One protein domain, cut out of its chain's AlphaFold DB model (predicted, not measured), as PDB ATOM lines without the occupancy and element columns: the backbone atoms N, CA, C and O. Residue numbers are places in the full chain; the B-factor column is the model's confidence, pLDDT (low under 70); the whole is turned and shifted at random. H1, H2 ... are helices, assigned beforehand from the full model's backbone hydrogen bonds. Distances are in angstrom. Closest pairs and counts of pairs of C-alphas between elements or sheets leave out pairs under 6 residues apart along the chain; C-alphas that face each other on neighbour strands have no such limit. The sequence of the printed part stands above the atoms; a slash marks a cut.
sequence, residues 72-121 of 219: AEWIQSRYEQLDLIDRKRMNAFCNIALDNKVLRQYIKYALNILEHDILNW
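Overview. This is residues 72 to 121 of the 219 residues of the protein "uncharacterized protein LOC104249520" of Nicotiana sylvestris (UniProt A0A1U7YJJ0). Two long helices, H1 and H2, meet near their ends as a wide V, with a tight turn at the corner and both arms reaching out free of each other. The V is flat, spanning 42 by 31 by 6 A. The printed part has 50 residues with two named helices, H1 then H2, and no named strand; its class is all helix, and it is extended, with a radius of gyration of the C-alphas of 15.9 A.

Along the chain. Find C-alpha 72 at (-0.104, 70.801, -47.239); from there H1, residues 72 to 98, runs 37.8 A to C-alpha 98 at (7.262, 34.204, -53.288). H2, residues 101 to 119, runs 26.5 A and ends at C-alpha 119, at (7.143, 39.633, -28.967).

Arrangement. Look at the tight link, residues 99 and 100: H1 and H2 only just touch there, only at the corner, with 3 pairs of C-alphas within 8 A. H1 touches with residues 97 to 98 alone and H2 with residues 103 to 104 alone; the closest C-alphas, those of Leu 98 and Arg 104, are 4.8 A apart. Their lines stand at a steep tilt of 53 degrees, opposite ways. In H1 and H2 every O i to N i+4 pair is within hydrogen-bond range.

Size, cuts and confidence. The two C-alphas farthest apart, those of Ala 72 and Val 102, are 45.1 A apart. Residues 72 to 93 and 109 to 121 stand free. The printed part has no cut. Its mean pLDDT is 73.6; look for values under 70 at residues 97, 114 and 116 to 121.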
ATOM      1  N   ALA A  72      -0.178  71.922 -48.173       71.75
ATOM      2  CA  ALA A  72      -0.104  70.801 -47.239       71.75
ATOM      3  C   ALA A  72      -0.975  69.604 -47.663       71.75
ATOM      4  O   ALA A  72      -0.528  68.457 -47.603       71.75
ATOM      5  N   GLU A  73      -2.203  69.852 -48.119       76.62
ATOM      6  CA  GLU A  73      -3.126  68.806 -48.577       76.62
ATOM      7  C   GLU A  73      -2.686  68.215 -49.919       76.62
ATOM      8  O   GLU A  73      -2.818  67.008 -50.144       76.62
ATOM      9  N   TRP A  74      -2.097  69.037 -50.791       74.88
ATOM     10  CA  TRP A  74      -1.508  68.566 -52.039       74.88
ATOM     11  C   TRP A  74      -0.313  67.642 -51.790       74.88
ATOM     12  O   TRP A  74      -0.265  66.531 -52.326       74.88
ATOM     13  N   ILE A  75       0.623  68.059 -50.930       73.62
ATOM     14  CA  ILE A  75       1.785  67.249 -50.548       73.62
ATOM     15  C   ILE A  75       1.324  65.910 -49.954       73.62
ATOM     16  O   ILE A  75       1.810  64.856 -50.368       73.62
ATOM     17  N   GLN A  76       0.343  65.933 -49.047       76.12
ATOM     18  CA  GLN A  76      -0.206  64.729 -48.421       76.12
ATOM     19  C   GLN A  76      -0.839  63.777 -49.449       76.12
ATOM     20  O   GLN A  76      -0.504  62.593 -49.491       76.12
ATOM     21  N   SER A  77      -1.682  64.299 -50.341       73.94
ATOM     22  CA  SER A  77      -2.314  63.521 -51.415       73.94
ATOM     23  C   SER A  77      -1.279  62.891 -52.358       73.94
ATOM     24  O   SER A  77      -1.397  61.728 -52.758       73.94
ATOM     25  N   ARG A  78      -0.196  63.616 -52.676       80.06
ATOM     26  CA  ARG A  78       0.912  63.093 -53.489       80.06
ATOM     27  C   ARG A  78       1.686  61.986 -52.783       80.06
ATOM     28  O   ARG A  78       2.017  60.992 -53.434       80.06
ATOM     29  N   TYR A  79       1.935  62.116 -51.482       72.50
ATOM     30  CA  TYR A  79       2.566  61.056 -50.696       72.50
ATOM     31  C   TYR A  79       1.702  59.796 -50.637       72.50
ATOM     32  O   TYR A  79       2.207  58.700 -50.874       72.50
ATOM     33  N   GLU A  80       0.396  59.930 -50.416       80.56
ATOM     34  CA  GLU A  80      -0.529  58.793 -50.373       80.56
ATOM     35  C   GLU A  80      -0.620  58.058 -51.718       80.56
ATOM     36  O   GLU A  80      -0.650  56.821 -51.768       80.56
ATOM     37  N   GLN A  81      -0.606  58.802 -52.827       77.81
ATOM     38  CA  GLN A  81      -0.558  58.222 -54.170       77.81
ATOM     39  C   GLN A  81       0.745  57.455 -54.425       77.81
ATOM     40  O   GLN A  81       0.705  56.359 -54.992       77.81
ATOM     41  N   LEU A  82       1.890  58.009 -54.018       79.56
ATOM     42  CA  LEU A  82       3.191  57.348 -54.151       79.56
ATOM     43  C   LEU A  82       3.263  56.080 -53.295       79.56
ATOM     44  O   LEU A  82       3.617  55.023 -53.813       79.56
ATOM     45  N   ASP A  83       2.805  56.139 -52.046       83.12
ATOM     46  CA  ASP A  83       2.736  54.980 -51.150       83.12
ATOM     47  C   ASP A  83       1.814  53.881 -51.710       83.12
ATOM     48  O   ASP A  83       2.095  52.686 -51.627       83.12
ATOM     49  N   LEU A  84       0.702  54.243 -52.359       83.81
ATOM     50  CA  LEU A  84      -0.143  53.266 -53.051       83.81
ATOM     51  C   LEU A  84       0.582  52.583 -54.226       83.81
ATOM     52  O   LEU A  84       0.418  51.376 -54.431       83.81
ATOM     53  N   ILE A  85       1.368  53.330 -55.004       81.31
ATOM     54  CA  ILE A  85       2.154  52.788 -56.122       81.31
ATOM     55  C   ILE A  85       3.260  51.869 -55.601       81.31
ATOM     56  O   ILE A  85       3.422  50.757 -56.112       81.31
ATOM     57  N   ASP A  86       3.977  52.292 -54.566       76.75
ATOM     58  CA  ASP A  86       5.073  51.522 -53.986       76.75
ATOM     59  C   ASP A  86       4.568  50.247 -53.315       76.75
ATOM     60  O   ASP A  86       5.133  49.174 -53.535       76.75
ATOM     61  N   ARG A  87       3.420  50.297 -52.631       76.44
ATOM     62  CA  ARG A  87       2.745  49.092 -52.125       76.44
ATOM     63  C   ARG A  87       2.365  48.125 -53.241       76.44
ATOM     64  O   ARG A  87       2.578  46.921 -53.100       76.44
ATOM     65  N   LYS A  88       1.836  48.614 -54.369       81.12
ATOM     66  CA  LYS A  88       1.502  47.757 -55.524       81.12
ATOM     67  C   LYS A  88       2.748  47.121 -56.143       81.12
ATOM     68  O   LYS A  88       2.720  45.933 -56.464       81.12
ATOM     69  N   ARG A  89       3.844  47.875 -56.271       79.31
ATOM     70  CA  ARG A  89       5.138  47.372 -56.764       79.31
ATOM     71  C   ARG A  89       5.736  46.336 -55.824       79.31
ATOM     72  O   ARG A  89       6.156  45.280 -56.287       79.31
ATOM     73  N   MET A  90       5.715  46.607 -54.522       76.56
ATOM     74  CA  MET A  90       6.185  45.679 -53.499       76.56
ATOM     75  C   MET A  90       5.370  44.389 -53.523       76.56
ATOM     76  O   MET A  90       5.941  43.309 -53.523       76.56
ATOM     77  N   ASN A  91       4.045  44.478 -53.634       74.75
ATOM     78  CA  ASN A  91       3.185  43.303 -53.727       74.75
ATOM     79  C   ASN A  91       3.482  42.480 -54.994       74.75
ATOM     80  O   ASN A  91       3.675  41.274 -54.903       74.75
ATOM     81  N   ALA A  92       3.619  43.120 -56.158       71.94
ATOM     82  CA  ALA A  92       4.002  42.434 -57.393       71.94
ATOM     83  C   ALA A  92       5.380  41.758 -57.283       71.94
ATOM     84  O   ALA A  92       5.532  40.600 -57.672       71.94
ATOM     85  N   PHE A  93       6.363  42.446 -56.696       73.12
ATOM     86  CA  PHE A  93       7.690  41.894 -56.435       73.12
ATOM     87  C   PHE A  93       7.632  40.712 -55.464       73.12
ATOM     88  O   PHE A  93       8.230  39.673 -55.724       73.12
ATOM     89  N   CYS A  94       6.872  40.839 -54.375       75.50
ATOM     90  CA  CYS A  94       6.636  39.764 -53.426       75.50
ATOM     91  C   CYS A  94       5.940  38.581 -54.090       75.50
ATOM     92  O   CYS A  94       6.342  37.464 -53.819       75.50
ATOM     93  N   ASN A  95       4.962  38.783 -54.972       76.94
ATOM     94  CA  ASN A  95       4.327  37.679 -55.693       76.94
ATOM     95  C   ASN A  95       5.358  36.939 -56.553       76.94
ATOM     96  O   ASN A  95       5.558  35.750 -56.351       76.94
ATOM     97  N   ILE A  96       6.126  37.657 -57.378       73.75
ATOM     98  CA  ILE A  96       7.176  37.065 -58.226       73.75
ATOM     99  C   ILE A  96       8.249  36.347 -57.387       73.75
ATOM    100  O   ILE A  96       8.699  35.255 -57.731       73.75
ATOM    101  N   ALA A  97       8.677  36.943 -56.273       69.62
ATOM    102  CA  ALA A  97       9.688  36.359 -55.397       69.62
ATOM    103  C   ALA A  97       9.141  35.144 -54.619       69.62
ATOM    104  O   ALA A  97       9.819  34.125 -54.481       69.62
ATOM    105  N   LEU A  98       7.908  35.228 -54.115       71.12
ATOM    106  CA  LEU A  98       7.262  34.204 -53.288       71.12
ATOM    107  C   LEU A  98       6.577  33.098 -54.104       71.12
ATOM    108  O   LEU A  98       6.139  32.114 -53.504       71.12
ATOM    109  N   ASP A  99       6.529  33.202 -55.435       72.50
ATOM    110  CA  ASP A  99       6.035  32.145 -56.330       72.50
ATOM    111  C   ASP A  99       6.805  30.827 -56.136       72.50
ATOM    112  O   ASP A  99       6.266  29.728 -56.309       72.50
ATOM    113  N   ASN A 100       8.059  30.897 -55.678       70.75
ATOM    114  CA  ASN A 100       8.790  29.715 -55.249       70.75
ATOM    115  C   ASN A 100       8.343  29.263 -53.845       70.75
ATOM    116  O   ASN A 100       8.633  29.905 -52.831       70.75
ATOM    117  N   LYS A 101       7.729  28.074 -53.774       73.31
ATOM    118  CA  LYS A 101       7.290  27.413 -52.530       73.31
ATOM    119  C   LYS A 101       8.379  27.350 -51.445       73.31
ATOM    120  O   LYS A 101       8.058  27.440 -50.261       73.31
ATOM    121  N   VAL A 102       9.650  27.212 -51.830       71.44
ATOM    122  CA  VAL A 102      10.794  27.179 -50.905       71.44
ATOM    123  C   VAL A 102      11.099  28.572 -50.354       71.44
ATOM    124  O   VAL A 102      11.264  28.717 -49.143       71.44
ATOM    125  N   LEU A 103      11.110  29.605 -51.204       73.75
ATOM    126  CA  LEU A 103      11.380  30.980 -50.773       73.75
ATOM    127  C   LEU A 103      10.257  31.510 -49.875       73.75
ATOM    128  O   LEU A 103      10.525  32.118 -48.840       73.75
ATOM    129  N   ARG A 104       9.003  31.178 -50.200       78.56
ATOM    130  CA  ARG A 104       7.843  31.494 -49.362       78.56
ATOM    131  C   ARG A 104       7.937  30.872 -47.972       78.56
ATOM    132  O   ARG A 104       7.648  31.545 -46.986       78.56
ATOM    133  N   GLN A 105       8.355  29.608 -47.876       71.56
ATOM    134  CA  GLN A 105       8.515  28.940 -46.582       71.56
ATOM    135  C   GLN A 105       9.695  29.509 -45.781       71.56
ATOM    136  O   GLN A 105       9.586  29.649 -44.564       71.56
ATOM    137  N   TYR A 106      10.793  29.867 -46.452       74.44
ATOM    138  CA  TYR A 106      11.953  30.498 -45.824       74.44
ATOM    139  C   TYR A 106      11.622  31.887 -45.267       74.44
ATOM    140  O   TYR A 106      11.898  32.159 -44.102       74.44
ATOM    141  N   ILE A 107      10.968  32.738 -46.062       73.62
ATOM    142  CA  ILE A 107      10.553  34.077 -45.628       73.62
ATOM    143  C   ILE A 107       9.518  33.974 -44.506       73.62
ATOM    144  O   ILE A 107       9.643  34.673 -43.508       73.62
ATOM    145  N   LYS A 108       8.560  33.042 -44.588       81.62
ATOM    146  CA  LYS A 108       7.610  32.782 -43.496       81.62
ATOM    147  C   LYS A 108       8.309  32.350 -42.200       81.62
ATOM    148  O   LYS A 108       7.932  32.797 -41.126       81.62
ATOM    149  N   TYR A 109       9.332  31.502 -42.288       73.88
ATOM    150  CA  TYR A 109      10.134  31.110 -41.127       73.88
ATOM    151  C   TYR A 109      10.907  32.296 -40.535       73.88
ATOM    152  O   TYR A 109      10.904  32.471 -39.321       73.88
ATOM    153  N   ALA A 110      11.530  33.123 -41.379       72.75
ATOM    154  CA  ALA A 110      12.269  34.306 -40.945       72.75
ATOM    155  C   ALA A 110      11.356  35.370 -40.313       72.75
ATOM    156  O   ALA A 110      11.713  35.942 -39.289       72.75
ATOM    157  N   LEU A 111      10.162  35.586 -40.872       77.69
ATOM    158  CA  LEU A 111       9.155  36.480 -40.299       77.69
ATOM    159  C   LEU A 111       8.649  35.969 -38.950       77.69
ATOM    160  O   LEU A 111       8.593  36.750 -38.015       77.69
ATOM    161  N   ASN A 112       8.383  34.668 -38.811       72.12
ATOM    162  CA  ASN A 112       7.989  34.093 -37.522       72.12
ATOM    163  C   ASN A 112       9.092  34.214 -36.455       72.12
ATOM    164  O   ASN A 112       8.782  34.295 -35.271       72.12
ATOM    165  N   ILE A 113      10.372  34.195 -36.849       71.06
ATOM    166  CA  ILE A 113      11.482  34.464 -35.923       71.06
ATOM    167  C   ILE A 113      11.469  35.928 -35.502       71.06
ATOM    168  O   ILE A 113      11.532  36.200 -34.314       71.06
ATOM    169  N   LEU A 114      11.354  36.856 -36.452       69.69
ATOM    170  CA  LEU A 114      11.292  38.283 -36.142       69.69
ATOM    171  C   LEU A 114      10.077  38.619 -35.278       69.69
ATOM    172  O   LEU A 114      10.199  39.383 -34.336       69.69
ATOM    173  N   GLU A 115       8.925  38.014 -35.550       70.50
ATOM    174  CA  GLU A 115       7.717  38.165 -34.742       70.50
ATOM    175  C   GLU A 115       7.924  37.607 -33.331       70.50
ATOM    176  O   GLU A 115       7.601  38.270 -32.354       70.50
ATOM    177  N   HIS A 116       8.547  36.433 -33.200       65.81
ATOM    178  CA  HIS A 116       8.931  35.883 -31.902       65.81
ATOM    179  C   HIS A 116       9.956  36.764 -31.166       65.81
ATOM    180  O   HIS A 116       9.899  36.866 -29.944       65.81
ATOM    181  N   ASP A 117      10.890  37.388 -31.880       63.62
ATOM    182  CA  ASP A 117      11.928  38.248 -31.308       63.62
ATOM    183  C   ASP A 117      11.380  39.635 -30.930       63.62
ATOM    184  O   ASP A 117      11.822  40.193 -29.936       63.62
ATOM    185  N   ILE A 118      10.385  40.154 -31.660       65.25
ATOM    186  CA  ILE A 118       9.640  41.379 -31.322       65.25
ATOM    187  C   ILE A 118       8.719  41.132 -30.122       65.25
ATOM    188  O   ILE A 118       8.627  41.964 -29.228       65.25
ATOM    189  N   LEU A 119       8.036  39.984 -30.078       61.09
ATOM    190  CA  LEU A 119       7.143  39.633 -28.967       61.09
ATOM    191  C   LEU A 119       7.900  39.275 -27.682       61.09
ATOM    192  O   LEU A 119       7.333  39.375 -26.599       61.09
ATOM    193  N   ASN A 120       9.164  38.869 -27.798       59.41
ATOM    194  CA  ASN A 120      10.072  38.647 -26.672       59.41
ATOM    195  C   ASN A 120      11.140  39.745 -26.572       59.41
ATOM    196  O   ASN A 120      12.223  39.505 -26.032       59.41
ATOM    197  N   TRP A 121      10.865  40.914 -27.146       52.75
ATOM    198  CA  TRP A 121      11.773  42.044 -27.083       52.75
ATOM    199  C   TRP A 121      11.716  42.624 -25.671       52.75
ATOM    200  O   TRP A 121      10.643  42.957 -25.178       52.75
TER     201      TRP A 121